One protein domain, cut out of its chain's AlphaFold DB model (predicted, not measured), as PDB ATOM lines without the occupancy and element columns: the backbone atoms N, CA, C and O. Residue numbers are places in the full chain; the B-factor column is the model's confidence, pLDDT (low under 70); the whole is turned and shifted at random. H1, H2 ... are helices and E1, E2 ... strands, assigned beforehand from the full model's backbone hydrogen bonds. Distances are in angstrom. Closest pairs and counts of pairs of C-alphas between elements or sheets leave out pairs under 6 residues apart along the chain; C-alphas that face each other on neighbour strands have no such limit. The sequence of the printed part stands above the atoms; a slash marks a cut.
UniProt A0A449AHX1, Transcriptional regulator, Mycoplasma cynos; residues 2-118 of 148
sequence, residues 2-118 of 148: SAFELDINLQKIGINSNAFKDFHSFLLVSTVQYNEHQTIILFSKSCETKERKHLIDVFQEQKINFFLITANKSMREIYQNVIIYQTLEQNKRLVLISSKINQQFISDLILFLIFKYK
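This is residues 2 to 118 of the 148 residues of the protein "Transcriptional regulator" of Mycoplasma cynos (UniProt A0A449AHX1). A small sheet of three short strands, E1, E2 and E3, lies in the middle, with the long helix H5 over one face and H1 side by side with H5. H2 and H3 lie side by side away from H5, beyond the sheet, and short H4 is near E3. The 117 printed residues hold five named helices and three named strands, in the order H1 H2 E1 H3 E2 H4 E3 H5; the sheet, E1 E2 E3, is parallel and the class mostly helix. The whole is compact, radius of gyration of the C-alphas 14.6 A, spanning 43 by 34 by 26 A.

H1, residues 2 to 12, touches H5, residues 97 to 116, the same way at a shallow tilt of 23 degrees; their closest C-alphas, Ser 2 and Gln 104, are 4.9 A apart. H2, residues 23 to 31, touches H3, residues 50 to 61, the same way at a shallow tilt of 5 degrees; closest are the C-alphas of Leu 27 and Leu 55, 6.7 A. E1, residues 40 to 43, and E2, residues 66 to 70, are parallel, with N 42 and O 67 within hydrogen-bond range at 2.8 A. E2 and E3, residues 82 to 84, are parallel, with N 83 and O 68 at 2.8 A. E1, H3, E2 and E2, H4, E3, with H4 at residues 75 to 78, are strand-helix-strand units, parallel neighbours joined through a helix, with right-handed crossovers. H5 is over E2, along the strands, at a height over the sheet of 10.1 A. H1, H2, H3 and H5 have every O i to N i+4 pair within hydrogen-bond range; H4 is too short for one.

H1 begins at C-alpha 2, (200.913, 242.735, 198.136). H3 is 16.5 A long. H5, 28.2 A, ends at C-alpha 116, (185.426, 230.917, 201.647).

The C-alphas of Asn 35 and Asn 91, the two farthest apart, are 43.4 A apart. The printed part has no cut. The link from E3 to H5 is long; its residues 89 to 95 have pLDDT under 70.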
ATOM      1  N   SER A   2     202.218 243.416 198.119       93.75
ATOM      2  CA  SER A   2     200.913 242.735 198.136       93.75
ATOM      3  C   SER A   2     200.756 241.639 197.079       93.75
ATOM      4  O   SER A   2     200.320 240.552 197.412       93.75
ATOM      5  N   ALA A   3     201.225 241.855 195.843       95.69
ATOM      6  CA  ALA A   3     201.225 240.798 194.822       95.69
ATOM      7  C   ALA A   3     202.027 239.543 195.231       95.69
ATOM      8  O   ALA A   3     201.579 238.434 194.991       95.69
ATOM      9  N   PHE A   4     203.190 239.719 195.869       96.44
ATOM     10  CA  PHE A   4     204.039 238.608 196.319       96.44
ATOM     11  C   PHE A   4     203.448 237.879 197.517       96.44
ATOM     12  O   PHE A   4     203.591 236.670 197.645       96.44
ATOM     13  N   GLU A   5     202.807 238.614 198.416       95.62
ATOM     14  CA  GLU A   5     202.163 238.007 199.570       95.62
ATOM     15  C   GLU A   5     200.918 237.221 199.164       95.62
ATOM     16  O   GLU A   5     200.755 236.083 199.605       95.62
ATOM     17  N   LEU A   6     200.104 237.778 198.257       97.19
ATOM     18  CA  LEU A   6     199.004 237.052 197.633       97.19
ATOM     19  C   LEU A   6     199.518 235.775 196.968       97.19
ATOM     20  O   LEU A   6     199.003 234.703 197.250       97.19
ATOM     21  N   ASP A   7     200.564 235.884 196.152       97.38
ATOM     22  CA  ASP A   7     201.182 234.759 195.453       97.38
ATOM     23  C   ASP A   7     201.611 233.630 196.398       97.38
ATOM     24  O   ASP A   7     201.158 232.493 196.267       97.38
ATOM     25  N   ILE A   8     202.394 233.958 197.428       95.50
ATOM     26  CA  ILE A   8     202.827 232.993 198.445       95.50
ATOM     27  C   ILE A   8     201.624 232.331 199.125       95.50
ATOM     28  O   ILE A   8     201.631 231.125 199.378       95.50
ATOM     29  N   ASN A   9     200.590 233.103 199.457       94.88
ATOM     30  CA  ASN A   9     199.430 232.571 200.160       94.88
ATOM     31  C   ASN A   9     198.523 231.724 199.255       94.88
ATOM     32  O   ASN A   9     197.997 230.714 199.721       94.88
ATOM     33  N   LEU A  10     198.399 232.069 197.971       95.81
ATOM     34  CA  LEU A  10     197.721 231.250 196.965       95.81
ATOM     35  C   LEU A  10     198.435 229.906 196.781       95.81
ATOM     36  O   LEU A  10     197.791 228.858 196.827       95.81
ATOM     37  N   GLN A  11     199.768 229.918 196.687       94.19
ATOM     38  CA  GLN A  11     200.563 228.692 196.582       94.19
ATOM     39  C   GLN A  11     200.381 227.781 197.804       94.19
ATOM     40  O   GLN A  11     200.226 226.568 197.650       94.19
ATOM     41  N   LYS A  12     200.309 228.342 199.022       91.12
ATOM     42  CA  LYS A  12     200.035 227.558 200.244       91.12
ATOM     43  C   LYS A  12     198.701 226.818 200.179       91.12
ATOM     44  O   LYS A  12     198.635 225.665 200.600       91.12
ATOM     45  N   ILE A  13     197.663 227.446 199.628       92.50
ATOM     46  CA  ILE A  13     196.342 226.817 199.475       92.50
ATOM     47  C   ILE A  13     196.220 225.948 198.218       92.50
ATOM     48  O   ILE A  13     195.139 225.449 197.935       92.50
ATOM     49  N   GLY A  14     197.316 225.733 197.483       92.31
ATOM     50  CA  GLY A  14     197.343 224.833 196.332       92.31
ATOM     51  C   GLY A  14     197.015 225.481 194.992       92.31
ATOM     52  O   GLY A  14     196.886 224.769 194.000       92.31
ATOM     53  N   ILE A  15     196.899 226.809 194.934       94.19
ATOM     54  CA  ILE A  15     196.689 227.540 193.683       94.19
ATOM     55  C   ILE A  15     198.046 227.880 193.072       94.19
ATOM     56  O   ILE A  15     198.878 228.535 193.700       94.19
ATOM     57  N   ASN A  16     198.253 227.471 191.819       93.38
ATOM     58  CA  ASN A  16     199.435 227.862 191.062       93.38
ATOM     59  C   ASN A  16     199.362 229.357 190.721       93.38
ATOM     60  O   ASN A  16     198.491 229.792 189.968       93.38
ATOM     61  N   SER A  17     200.271 230.138 191.294       95.12
ATOM     62  CA  SER A  17     200.355 231.586 191.137       95.12
ATOM     63  C   SER A  17     201.819 231.980 190.951       95.12
ATOM     64  O   SER A  17     202.713 231.267 191.403       95.12
ATOM     65  N   ASN A  18     202.048 233.115 190.284       95.31
ATOM     66  CA  ASN A  18     203.367 233.723 190.149       95.31
ATOM     67  C   ASN A  18     203.277 235.245 190.314       95.31
ATOM     68  O   ASN A  18     202.503 235.906 189.615       95.31
ATOM     69  N   ALA A  19     204.114 235.820 191.180       96.38
ATOM     70  CA  ALA A  19     204.309 237.265 191.275       96.38
ATOM     71  C   ALA A  19     205.631 237.725 190.648       96.38
ATOM     72  O   ALA A  19     206.688 237.117 190.817       96.38
ATOM     73  N   PHE A  20     205.588 238.883 189.988       94.81
ATOM     74  CA  PHE A  20     206.724 239.443 189.260       94.81
ATOM     75  C   PHE A  20     207.148 240.798 189.840       94.81
ATOM     76  O   PHE A  20     206.315 241.665 190.118       94.81
ATOM     77  N   LYS A  21     208.464 240.985 190.036       88.69
ATOM     78  CA  LYS A  21     209.060 242.301 190.353       88.69
ATOM     79  C   LYS A  21     209.434 243.046 189.082       88.69
ATOM     80  O   LYS A  21     209.272 244.259 189.020       88.69
ATOM     81  N   ASP A  22     209.966 242.302 188.120       92.00
ATOM     82  CA  ASP A  22     210.432 242.815 186.846       92.00
ATOM     83  C   ASP A  22     209.279 242.939 185.847       92.00
ATOM     84  O   ASP A  22     208.429 242.052 185.729       92.00
ATOM     85  N   PHE A  23     209.271 244.057 185.128       91.62
ATOM     86  CA  PHE A  23     208.254 244.360 184.135       91.62
ATOM     87  C   PHE A  23     208.346 243.436 182.922       91.62
ATOM     88  O   PHE A  23     207.324 242.918 182.479       91.62
ATOM     89  N   HIS A  24     209.550 243.214 182.395       93.12
ATOM     90  CA  HIS A  24     209.740 242.471 181.149       93.12
ATOM     91  C   HIS A  24     209.358 241.000 181.306       93.12
ATOM     92  O   HIS A  24     208.630 240.454 180.479       93.12
ATOM     93  N   SER A  25     209.776 240.386 182.412       93.50
ATOM     94  CA  SER A  25     209.392 239.022 182.778       93.50
ATOM     95  C   SER A  25     207.874 238.889 182.881       93.50
ATOM     96  O   SER A  25     207.296 237.953 182.331       93.50
ATOM     97  N   PHE A  26     207.216 239.854 183.534       94.88
ATOM     98  CA  PHE A  26     205.763 239.860 183.636       94.88
ATOM     99  C   PHE A  26     205.097 240.010 182.271       94.88
ATOM    100  O   PHE A  26     204.182 239.251 181.969       94.88
ATOM    101  N   LEU A  27     205.561 240.948 181.441       94.50
ATOM    102  CA  LEU A  27     205.024 241.182 180.104       94.50
ATOM    103  C   LEU A  27     205.076 239.900 179.270       94.50
ATOM    104  O   LEU A  27     204.055 239.495 178.731       94.50
ATOM    105  N   LEU A  28     206.223 239.218 179.221       93.56
ATOM    106  CA  LEU A  28     206.374 237.991 178.436       93.56
ATOM    107  C   LEU A  28     205.475 236.856 178.942       93.56
ATOM    108  O   LEU A  28     204.806 236.213 178.139       93.56
ATOM    109  N   VAL A  29     205.417 236.625 180.257       92.44
ATOM    110  CA  VAL A  29     204.572 235.553 180.811       92.44
ATOM    111  C   VAL A  29     203.088 235.863 180.622       92.44
ATOM    112  O   VAL A  29     202.324 234.987 180.235       92.44
ATOM    113  N   SER A  30     202.681 237.110 180.852       92.12
ATOM    114  CA  SER A  30     201.272 237.515 180.782       92.12
ATOM    115  C   SER A  30     200.727 237.689 179.366       92.12
ATOM    116  O   SER A  30     199.519 237.812 179.231       92.12
ATOM    117  N   THR A  31     201.580 237.695 178.334       92.06
ATOM    118  CA  THR A  31     201.162 237.881 176.930       92.06
ATOM    119  C   THR A  31     201.514 236.680 176.059       92.06
ATOM    120  O   THR A  31     200.639 236.070 175.458       92.06
ATOM    121  N   VAL A  32     202.787 236.278 176.025       89.69
ATOM    122  CA  VAL A  32     203.272 235.196 175.151       89.69
ATOM    123  C   VAL A  32     202.880 233.822 175.691       89.69
ATOM    124  O   VAL A  32     202.570 232.924 174.918       89.69
ATOM    125  N   GLN A  33     202.895 233.653 177.014       85.50
ATOM    126  CA  GLN A  33     202.516 232.401 177.687       85.50
ATOM    127  C   GLN A  33     201.084 232.449 178.236       85.50
ATOM    128  O   GLN A  33     200.718 231.642 179.099       85.50
ATOM    129  N   TYR A  34     200.293 233.413 177.759       88.44
ATOM    130  CA  TYR A  34     198.919 233.590 178.185       88.44
ATOM    131  C   TYR A  34     198.063 232.385 177.790       88.44
ATOM    132  O   TYR A  34     198.160 231.876 176.674       88.44
ATOM    133  N   ASN A  35     197.191 231.960 178.701       87.50
ATOM    134  CA  ASN A  35     196.082 231.066 178.394       87.50
ATOM    135  C   ASN A  35     194.789 231.575 179.044       87.50
ATOM    136  O   ASN A  35     194.819 232.235 180.083       87.50
ATOM    137  N   GLU A  36     193.639 231.246 178.461       86.00
ATOM    138  CA  GLU A  36     192.326 231.720 178.916       86.00
ATOM    139  C   GLU A  36     191.915 231.209 180.308       86.00
ATOM    140  O   GLU A  36     190.998 231.753 180.922       86.00
ATOM    141  N   HIS A  37     192.599 230.188 180.828       87.62
ATOM    142  CA  HIS A  37     192.390 229.661 182.176       87.62
ATOM    143  C   HIS A  37     193.223 230.396 183.241       87.62
ATOM    144  O   HIS A  37     193.044 230.154 184.437       87.62
ATOM    145  N   GLN A  38     194.116 231.306 182.845       90.94
ATOM    146  CA  GLN A  38     194.880 232.143 183.763       90.94
ATOM    147  C   GLN A  38     194.078 233.372 184.190       90.94
ATOM    148  O   GLN A  38     193.408 234.032 183.398       90.94
ATOM    149  N   THR A  39     194.224 233.734 185.463       92.81
ATOM    150  CA  THR A  39     193.750 235.014 185.992       92.81
ATOM    151  C   THR A  39     194.939 235.929 186.245       92.81
ATOM    152  O   THR A  39     195.827 235.600 187.030       92.81
ATOM    153  N   ILE A  40     194.942 237.103 185.615       95.50
ATOM    154  CA  ILE A  40     195.967 238.129 185.829       95.50
ATOM    155  C   ILE A  40     195.432 239.177 186.804       95.50
ATOM    156  O   ILE A  40     194.344 239.713 186.607       95.50
ATOM    157  N   ILE A  41     196.207 239.504 187.841       96.00
ATOM    158  CA  ILE A  41     195.874 240.553 188.814       96.00
ATOM    159  C   ILE A  41     196.976 241.613 188.813       96.00
ATOM    160  O   ILE A  41     198.139 241.333 189.103       96.00
ATOM    161  N   LEU A  42     196.600 242.859 188.529       94.88
ATOM    162  CA  LEU A  42     197.505 243.996 188.462       94.88
ATOM    163  C   LEU A  42     197.279 244.951 189.636       94.88
ATOM    164  O   LEU A  42     196.278 245.656 189.698       94.88
ATOM    165  N   PHE A  43     198.260 245.056 190.530       94.06
ATOM    166  CA  PHE A  43     198.280 246.101 191.556       94.06
ATOM    167  C   PHE A  43     198.990 247.345 191.020       94.06
ATOM    168  O   PHE A  43     200.196 247.322 190.775       94.06
ATOM    169  N   SER A  44     198.286 248.457 190.837       91.88
ATOM    170  CA  SER A  44     198.877 249.688 190.300       91.88
ATOM    171  C   SER A  44     198.180 250.901 190.884       91.88
ATOM    172  O   SER A  44     196.986 251.048 190.709       91.88
ATOM    173  N   LYS A  45     198.898 251.798 191.574       90.56
ATOM    174  CA  LYS A  45     198.250 252.956 192.215       90.56
ATOM    175  C   LYS A  45     197.668 253.943 191.203       90.56
ATOM    176  O   LYS A  45     196.525 254.351 191.359       90.56
ATOM    177  N   SER A  46     198.492 254.398 190.261       89.88
ATOM    178  CA  SER A  46     198.130 255.458 189.312       89.88
ATOM    179  C   SER A  46     197.819 254.931 187.916       89.88
ATOM    180  O   SER A  46     197.058 255.568 187.206       89.88
ATOM    181  N   CYS A  47     198.398 253.790 187.524       89.88
ATOM    182  CA  CYS A  47     198.400 253.296 186.138       89.88
ATOM    183  C   CYS A  47     199.089 254.227 185.125       89.88
ATOM    184  O   CYS A  47     198.942 254.045 183.927       89.88
ATOM    185  N   GLU A  48     199.890 255.189 185.591       88.75
ATOM    186  CA  GLU A  48     200.435 256.242 184.723       88.75
ATOM    187  C   GLU A  48     201.856 255.981 184.202       88.75
ATOM    188  O   GLU A  48     202.348 256.746 183.373       88.75
ATOM    189  N   THR A  49     202.552 254.948 184.685       89.44
ATOM    190  CA  THR A  49     203.921 254.687 184.208       89.44
ATOM    191  C   THR A  49     203.899 254.188 182.766       89.44
ATOM    192  O   THR A  49     202.930 253.557 182.341       89.44
ATOM    193  N   LYS A  50     204.972 254.454 182.010       91.88
ATOM    194  CA  LYS A  50     205.077 254.032 180.605       91.88
ATOM    195  C   LYS A  50     204.904 252.521 180.462       91.88
ATOM    196  O   LYS A  50     204.158 252.075 179.600       91.88
ATOM    197  N   GLU A  51     205.529 251.754 181.352       91.44
ATOM    198  CA  GLU A  51     205.436 250.294 181.379       91.44
ATOM    199  C   GLU A  51     204.001 249.826 181.631       91.44
ATOM    200  O   GLU A  51     203.521 248.892 180.998       91.44
ATOM    201  N   ARG A  52     203.288 250.493 182.548       90.38
ATOM    202  CA  ARG A  52     201.903 250.145 182.875       90.38
ATOM    203  C   ARG A  52     200.944 250.462 181.741       90.38
ATOM    204  O   ARG A  52     200.094 249.627 181.467       90.38
ATOM    205  N   LYS A  53     201.084 251.624 181.100       91.56
ATOM    206  CA  LYS A  53     200.267 251.986 179.936       91.56
ATOM    207  C   LYS A  53     200.478 250.986 178.812       91.56
ATOM    208  O   LYS A  53     199.530 250.322 178.426       91.56
ATOM    209  N   HIS A  54     201.739 250.764 178.439       94.06
ATOM    210  CA  HIS A  54     202.090 249.815 177.391       94.06
ATOM    211  C   HIS A  54     201.530 248.410 177.649       94.06
ATOM    212  O   HIS A  54     200.943 247.811 176.760       94.06
ATOM    213  N   LEU A  55     201.662 247.887 178.870       94.31
ATOM    214  CA  LEU A  55     201.102 246.581 179.218       94.31
ATOM    215  C   LEU A  55     199.584 246.523 179.053       94.31
ATOM    216  O   LEU A  55     199.060 245.530 178.564       94.31
ATOM    217  N   ILE A  56     198.884 247.555 179.523       91.12
ATOM    218  CA  ILE A  56     197.428 247.581 179.459       91.12
ATOM    219  C   ILE A  56     196.965 247.696 178.001       91.12
ATOM    220  O   ILE A  56     196.035 246.984 177.627       91.12
ATOM    221  N   ASP A  57     197.653 248.494 177.182       91.50
ATOM    222  CA  ASP A  57     197.402 248.583 175.740       91.50
ATOM    223  C   ASP A  57     197.552 247.196 175.089       91.50
ATOM    224  O   ASP A  57     196.639 246.718 174.415       91.50
ATOM    225  N   VAL A  58     198.642 246.477 175.393       94.44
ATOM    226  CA  VAL A  58     198.873 245.108 174.898       94.44
ATOM    227  C   VAL A  58     197.775 244.144 175.364       94.44
ATOM    228  O   VAL A  58     197.293 243.333 174.574       94.44
ATOM    229  N   PHE A  59     197.336 244.227 176.624       93.25
ATOM    230  CA  PHE A  59     196.244 243.389 177.125       93.25
ATOM    231  C   PHE A  59     194.927 243.657 176.396       93.25
ATOM    232  O   PHE A  59     194.188 242.713 176.115       93.25
ATOM    233  N   GLN A  60     194.633 244.912 176.053       90.62
ATOM    234  CA  GLN A  60     193.449 245.253 175.268       90.62
ATOM    235  C   GLN A  60     193.544 244.721 173.836       90.62
ATOM    236  O   GLN A  60     192.604 244.076 173.367       90.62
ATOM    237  N   GLU A  61     194.675 244.941 173.164       92.88
ATOM    238  CA  GLU A  61     194.919 244.467 171.796       92.88
ATOM    239  C   GLU A  61     194.790 242.942 171.689       92.88
ATOM    240  O   GLU A  61     194.179 242.426 170.752       92.88
ATOM    241  N   GLN A  62     195.307 242.219 172.684       93.06
ATOM    242  CA  GLN A  62     195.294 240.755 172.733       93.06
ATOM    243  C   GLN A  62     194.053 240.166 173.421       93.06
ATOM    244  O   GLN A  62     193.936 238.946 173.518       93.06
ATOM    245  N   LYS A  63     193.108 241.003 173.877       90.69
ATOM    246  CA  LYS A  63     191.895 240.590 174.614       90.69
ATOM    247  C   LYS A  63     192.197 239.732 175.850       90.69
ATOM    248  O   LYS A  63     191.451 238.812 176.185       90.69
ATOM    249  N   ILE A  64     193.293 240.045 176.527       93.19
ATOM    250  CA  ILE A  64     193.712 239.380 177.755       93.19
ATOM    251  C   ILE A  64     192.834 239.869 178.902       93.19
ATOM    252  O   ILE A  64     192.749 241.066 179.185       93.19
ATOM    253  N   ASN A  65     192.202 238.927 179.599       90.69
ATOM    254  CA  ASN A  65     191.399 239.238 180.774       90.69
ATOM    255  C   ASN A  65     192.296 239.454 181.998       90.69
ATOM    256  O   ASN A  65     193.080 238.584 182.380       90.69
ATOM    257  N   PHE A  66     192.140 240.601 182.657       94.31
ATOM    258  CA  PHE A  66     192.868 240.933 183.880       94.31
ATOM    259  C   PHE A  66     191.983 241.681 184.876       94.31
ATOM    260  O   PHE A  66     191.023 242.345 184.492       94.31
ATOM    261  N   PHE A  67     192.337 241.600 186.157       95.88
ATOM    262  CA  PHE A  67     191.784 242.413 187.236       95.88
ATOM    263  C   PHE A  67     192.754 243.533 187.594       95.88
ATOM    264  O   PHE A  67     193.939 243.294 187.823       95.88
ATOM    265  N   LEU A  68     192.253 244.760 187.696       96.00
ATOM    266  CA  LEU A  68     193.034 245.930 188.071       96.00
ATOM    267  C   LEU A  68     192.674 246.404 189.477       96.00
ATOM    268  O   LEU A  68     191.533 246.761 189.745       96.00
ATOM    269  N   ILE A  69     193.664 246.486 190.360       96.75
ATOM    270  CA  ILE A  69     193.526 247.022 191.716       96.75
ATOM    271  C   ILE A  69     194.255 248.364 191.773       96.75
ATOM    272  O   ILE A  69     195.490 248.413 191.709       96.75
ATOM    273  N   THR A  70     193.503 249.461 191.882       94.94
ATOM    274  CA  THR A  70     194.038 250.818 191.678       94.94
ATOM    275  C   THR A  70     193.374 251.890 192.536       94.94
ATOM    276  O   THR A  70     192.246 251.737 192.995       94.94
ATOM    277  N   ALA A  71     194.088 252.999 192.754       93.75
ATOM    278  CA  ALA A  71     193.501 254.217 193.314       93.75
ATOM    279  C   ALA A  71     192.949 255.152 192.228       93.75
ATOM    280  O   ALA A  71     192.266 256.129 192.537       93.75
ATOM    281  N   ASN A  72     193.268 254.882 190.960       93.00
ATOM    282  CA  ASN A  72     192.845 255.698 189.838       93.00
ATOM    283  C   ASN A  72     191.394 255.375 189.455       93.00
ATOM    284  O   ASN A  72     191.115 254.374 188.796       93.00
ATOM    285  N   LYS A  73     190.471 256.245 189.875       92.56
ATOM    286  CA  LYS A  73     189.026 256.064 189.684       92.56
ATOM    287  C   LYS A  73     188.606 256.032 188.214       92.56
ATOM    288  O   LYS A  73     187.662 255.311 187.904       92.56
ATOM    289  N   SER A  74     189.311 256.738 187.325       93.00
ATOM    290  CA  SER A  74     188.958 256.777 185.897       93.00
ATOM    291  C   SER A  74     189.100 255.414 185.222       93.00
ATOM    292  O   SER A  74     188.418 255.130 184.247       93.00
ATOM    293  N   MET A  75     189.918 254.516 185.777       92.69
ATOM    294  CA  MET A  75     190.107 253.176 185.218       92.69
ATOM    295  C   MET A  75     188.811 252.356 185.201       92.69
ATOM    296  O   MET A  75     188.665 251.480 184.355       92.69
ATOM    297  N   ARG A  76     187.853 252.648 186.089       92.12
ATOM    298  CA  ARG A  76     186.552 251.963 186.129       92.12
ATOM    299  C   ARG A  76     185.673 252.268 184.912       92.12
ATOM    300  O   ARG A  76     184.789 251.485 184.598       92.12
ATOM    301  N   GLU A  77     185.905 253.394 184.246       90.00
ATOM    302  CA  GLU A  77     185.191 253.765 183.018       90.00
ATOM    303  C   GLU A  77     185.764 253.040 181.794       90.00
ATOM    304  O   GLU A  77     185.084 252.902 180.781       90.00
ATOM    305  N   ILE A  78     187.006 252.556 181.898       88.44
ATOM    306  CA  ILE A  78     187.762 251.975 180.785       88.44
ATOM    307  C   ILE A  78     187.752 250.441 180.841       88.44
ATOM    308  O   ILE A  78     187.661 249.787 179.805       88.44
ATOM    309  N   TYR A  79     187.830 249.851 182.038       88.62
ATOM    310  CA  TYR A  79     187.952 248.401 182.217       88.62
ATOM    311  C   TYR A  79     186.833 247.843 183.097       88.62
ATOM    312  O   TYR A  79     186.415 248.463 184.073       88.62
ATOM    313  N   GLN A  80     186.383 246.625 182.782       85.38
ATOM    314  CA  GLN A  80     185.292 245.967 183.509       85.38
ATOM    315  C   GLN A  80     185.731 245.463 184.892       85.38
ATOM    316  O   GLN A  80     185.043 245.663 185.893       85.38
ATOM    317  N   ASN A  81     186.906 244.840 184.963       93.44
ATOM    318  CA  ASN A  81     187.384 244.131 186.147       93.44
ATOM    319  C   ASN A  81     188.279 245.033 187.009       93.44
ATOM    320  O   ASN A  81     189.489 244.827 187.099       93.44
ATOM    321  N   VAL A  82     187.698 246.062 187.634       95.56
ATOM    322  CA  VAL A  82     188.456 247.059 188.413       95.56
ATOM    323  C   VAL A  82     188.002 247.113 189.867       95.56
ATOM    324  O   VAL A  82     186.835 247.360 190.165       95.56
ATOM    325  N   ILE A  83     188.959 246.978 190.781       95.88
ATOM    326  CA  ILE A  83     188.800 247.228 192.213       95.88
ATOM    327  C   ILE A  83     189.445 248.576 192.537       95.88
ATOM    328  O   ILE A  83     190.662 248.754 192.432       95.88
ATOM    329  N   ILE A  84     188.614 249.530 192.955       95.12
ATOM    330  CA  ILE A  84     189.050 250.872 193.343       95.12
ATOM    331  C   ILE A  84     189.263 250.938 194.855       95.12
ATOM    332  O   ILE A  84     188.369 250.587 195.622       95.12
ATOM    333  N   TYR A  85     190.409 251.468 195.283       93.19
ATOM    334  CA  TYR A  85     190.654 251.830 196.678       93.19
ATOM    335  C   TYR A  85     190.940 253.321 196.836       93.19
ATOM    336  O   TYR A  85     191.488 253.977 195.955       93.19
ATOM    337  N   GLN A  86     190.601 253.876 197.997       89.12
ATOM    338  CA  GLN A  86     190.862 255.280 198.294       89.12
ATOM    339  C   GLN A  86     192.191 255.442 199.020       89.12
ATOM    340  O   GLN A  86     192.521 254.656 199.894       89.12
ATOM    341  N   THR A  87     192.966 256.470 198.697       84.69
ATOM    342  CA  THR A  87     194.163 256.821 199.469       84.69
ATOM    343  C   THR A  87     193.882 258.030 200.337       84.69
ATOM    344  O   THR A  87     193.281 258.985 199.855       84.69
ATOM    345  N   LEU A  88     194.360 258.023 201.582       79.44
ATOM    346  CA  LEU A  88     194.412 259.244 202.386       79.44
ATOM    347  C   LEU A  88     195.377 260.220 201.705       79.44
ATOM    348  O   LEU A  88     196.552 259.880 201.513       79.44
ATOM    349  N   GLU A  89     194.878 261.383 201.286       64.38
ATOM    350  CA  GLU A  89     195.721 262.443 200.741       64.38
ATOM    351  C   GLU A  89     196.568 263.032 201.866       64.38
ATOM    352  O   GLU A  89     196.058 263.483 202.888       64.38
ATOM    353  N   GLN A  90     197.886 262.995 201.693       56.78
ATOM    354  CA  GLN A  90     198.808 263.680 202.585       56.78
ATOM    355  C   GLN A  90     199.346 264.901 201.843       56.78
ATOM    356  O   GLN A  90     200.003 264.752 200.812       56.78
ATOM    357  N   ASN A  91     199.116 266.097 202.400       56.78
ATOM    358  CA  ASN A  91     199.644 267.379 201.901       56.78
ATOM    359  C   ASN A  91     201.178 267.387 201.734       56.78
ATOM    360  O   ASN A  91     201.732 268.234 201.040       56.78
ATOM    361  N   LYS A  92     201.881 266.419 202.333       58.50
ATOM    362  CA  LYS A  92     203.264 266.078 202.003       58.50
ATOM    363  C   LYS A  92     203.294 264.640 201.499       58.50
ATOM    364  O   LYS A  92     202.966 263.716 202.234       58.50
ATOM    365  N   ARG A  93     203.714 264.461 200.244       57.88
ATOM    366  CA  ARG A  93     203.762 263.209 199.458       57.88
ATOM    367  C   ARG A  93     204.763 262.165 199.992       57.88
ATOM    368  O   ARG A  93     205.314 261.388 199.220       57.88
ATOM    369  N   LEU A  94     205.056 262.188 201.291       52.69
ATOM    370  CA  LEU A  94     206.237 261.562 201.872       52.69
ATOM    371  C   LEU A  94     206.102 260.049 202.018       52.69
ATOM    372  O   LEU A  94     207.123 259.370 201.986       52.69
ATOM    373  N   VAL A  95     204.890 259.481 202.087       58.81
ATOM    374  CA  VAL A  95     204.781 258.020 202.114       58.81
ATOM    375  C   VAL A  95     203.516 257.475 201.453       58.81
ATOM    376  O   VAL A  95     202.389 257.826 201.785       58.81
ATOM    377  N   LEU A  96     203.703 256.507 200.552       72.25
ATOM    378  CA  LEU A  96     202.640 255.718 199.912       72.25
ATOM    379  C   LEU A  96     201.970 254.706 200.876       72.25
ATOM    380  O   LEU A  96     201.470 253.678 200.418       72.25
ATOM    381  N   ILE A  97     201.975 254.959 202.192       81.44
ATOM    382  CA  ILE A  97     201.511 254.020 203.233       81.44
ATOM    383  C   ILE A  97     200.067 253.603 202.983       81.44
ATOM    384  O   ILE A  97     199.804 252.410 202.881       81.44
ATOM    385  N   SER A  98     199.155 254.563 202.797       84.88
ATOM    386  CA  SER A  98     197.733 254.250 202.593       84.88
ATOM    387  C   SER A  98     197.514 253.353 201.375       84.88
ATOM    388  O   SER A  98     196.744 252.404 201.425       84.88
ATOM    389  N   SER A  99     198.258 253.588 200.289       85.88
ATOM    390  CA  SER A  99     198.183 252.751 199.089       85.88
ATOM    391  C   SER A  99     198.689 251.335 199.345       85.88
ATOM    392  O   SER A  99     198.056 250.388 198.899       85.88
ATOM    393  N   LYS A 100     199.805 251.186 200.068       89.50
ATOM    394  CA  LYS A 100     200.365 249.870 200.402       89.50
ATOM    395  C   LYS A 100     199.435 249.084 201.328       89.50
ATOM    396  O   LYS A 100     199.173 247.924 201.045       89.50
ATOM    397  N   ILE A 101     198.907 249.724 202.373       91.88
ATOM    398  CA  ILE A 101     197.956 249.105 203.308       91.88
ATOM    399  C   ILE A 101     196.701 248.649 202.564       91.88
ATOM    400  O   ILE A 101     196.286 247.510 202.720       91.88
ATOM    401  N   ASN A 102     196.129 249.496 201.709       93.00
ATOM    402  CA  ASN A 102     194.902 249.138 200.999       93.00
ATOM    403  C   ASN A 102     195.114 248.029 199.971       93.00
ATOM    404  O   ASN A 102     194.280 247.139 199.857       93.00
ATOM    405  N   GLN A 103     196.235 248.040 199.245       94.56
ATOM    406  CA  GLN A 103     196.577 246.931 198.353       94.56
ATOM    407  C   GLN A 103     196.784 245.627 199.131       94.56
ATOM    408  O   GLN A 103     196.373 244.573 198.653       94.56
ATOM    409  N   GLN A 104     197.373 245.700 200.328       95.81
ATOM    410  CA  GLN A 104     197.542 244.541 201.197       95.81
ATOM    411  C   GLN A 104     196.201 243.999 201.686       95.81
ATOM    412  O   GLN A 104     195.906 242.828 201.498       95.81
ATOM    413  N   PHE A 105     195.351 244.877 202.208       95.75
ATOM    414  CA  PHE A 105     194.009 244.521 202.644       95.75
ATOM    415  C   PHE A 105     193.193 243.867 201.521       95.75
ATOM    416  O   PHE A 105     192.523 242.864 201.743       95.75
ATOM    417  N   ILE A 106     193.275 244.396 200.296       96.62
ATOM    418  CA  ILE A 106     192.595 243.803 199.137       96.62
ATOM    419  C   ILE A 106     193.169 242.424 198.803       96.62
ATOM    420  O   ILE A 106     192.398 241.517 198.506       96.62
ATOM    421  N   SER A 107     194.491 242.250 198.860       96.75
ATOM    422  CA  SER A 107     195.134 240.939 198.700       96.75
ATOM    423  C   SER A 107     194.577 239.923 199.703       96.75
ATOM    424  O   SER A 107     194.134 238.843 199.311       96.75
ATOM    425  N   ASP A 108     194.515 240.292 200.981       96.19
ATOM    426  CA  ASP A 108     194.015 239.411 202.039       96.19
ATOM    427  C   ASP A 108     192.520 239.111 201.862       96.19
ATOM    428  O   ASP A 108     192.077 237.980 202.067       96.19
ATOM    429  N   LEU A 109     191.738 240.096 201.411       96.75
ATOM    430  CA  LEU A 109     190.323 239.918 201.104       96.75
ATOM    431  C   LEU A 109     190.107 238.957 199.927       96.75
ATOM    432  O   LEU A 109     189.217 238.114 199.995       96.75
ATOM    433  N   ILE A 110     190.916 239.054 198.866       96.19
ATOM    434  CA  ILE A 110     190.872 238.117 197.732       96.19
ATOM    435  C   ILE A 110     191.134 236.696 198.230       96.19
ATOM    436  O   ILE A 110     190.343 235.797 197.949       96.19
ATOM    437  N   LEU A 111     192.196 236.502 199.015       95.81
ATOM    438  CA  LEU A 111     192.520 235.202 199.596       95.81
ATOM    439  C   LEU A 111     191.377 234.675 200.472       95.81
ATOM    440  O   LEU A 111     190.987 233.517 200.338       95.81
ATOM    441  N   PHE A 112     190.817 235.520 201.341       95.56
ATOM    442  CA  PHE A 112     189.692 235.160 202.200       95.56
ATOM    443  C   PHE A 112     188.476 234.706 201.388       95.56
ATOM    444  O   PHE A 112     187.866 233.688 201.708       95.56
ATOM    445  N   LEU A 113     188.129 235.434 200.323       95.00
ATOM    446  CA  LEU A 113     187.000 235.089 199.460       95.00
ATOM    447  C   LEU A 113     187.243 233.779 198.710       95.00
ATOM    448  O   LEU A 113     186.351 232.935 198.686       95.00
ATOM    449  N   ILE A 114     188.447 233.574 198.169       93.88
ATOM    450  CA  ILE A 114     188.834 232.299 197.554       93.88
ATOM    451  C   ILE A 114     188.679 231.175 198.573       93.88
ATOM    452  O   ILE A 114     188.021 230.183 198.293       93.88
ATOM    453  N   PHE A 115     189.210 231.343 199.784       90.38
ATOM    454  CA  PHE A 115     189.141 230.312 200.814       90.38
ATOM    455  C   PHE A 115     187.708 230.029 201.285       90.38
ATOM    456  O   PHE A 115     187.392 228.899 201.655       90.38
ATOM    457  N   LYS A 116     186.838 231.041 201.273       92.19
ATOM    458  CA  LYS A 116     185.426 230.917 201.647       92.19
ATOM    459  C   LYS A 116     184.597 230.189 200.587       92.19
ATOM    460  O   LYS A 116     183.676 229.466 200.951       92.19
ATOM    461  N   TYR A 117     184.903 230.392 199.308       91.94
ATOM    462  CA  TYR A 117     184.133 229.856 198.177       91.94
ATOM    463  C   TYR A 117     184.888 228.787 197.378       91.94
ATOM    464  O   TYR A 117     184.542 228.510 196.230       91.94
ATOM    465  N   LYS A 118     185.939 228.206 197.962       88.62
ATOM    466  CA  LYS A 118     186.746 227.174 197.310       88.62
ATOM    467  C   LYS A 118     185.962 225.881 197.087       88.62
ATOM    468  O   LYS A 118     184.992 225.594 197.782       88.62
TER     469      LYS A 118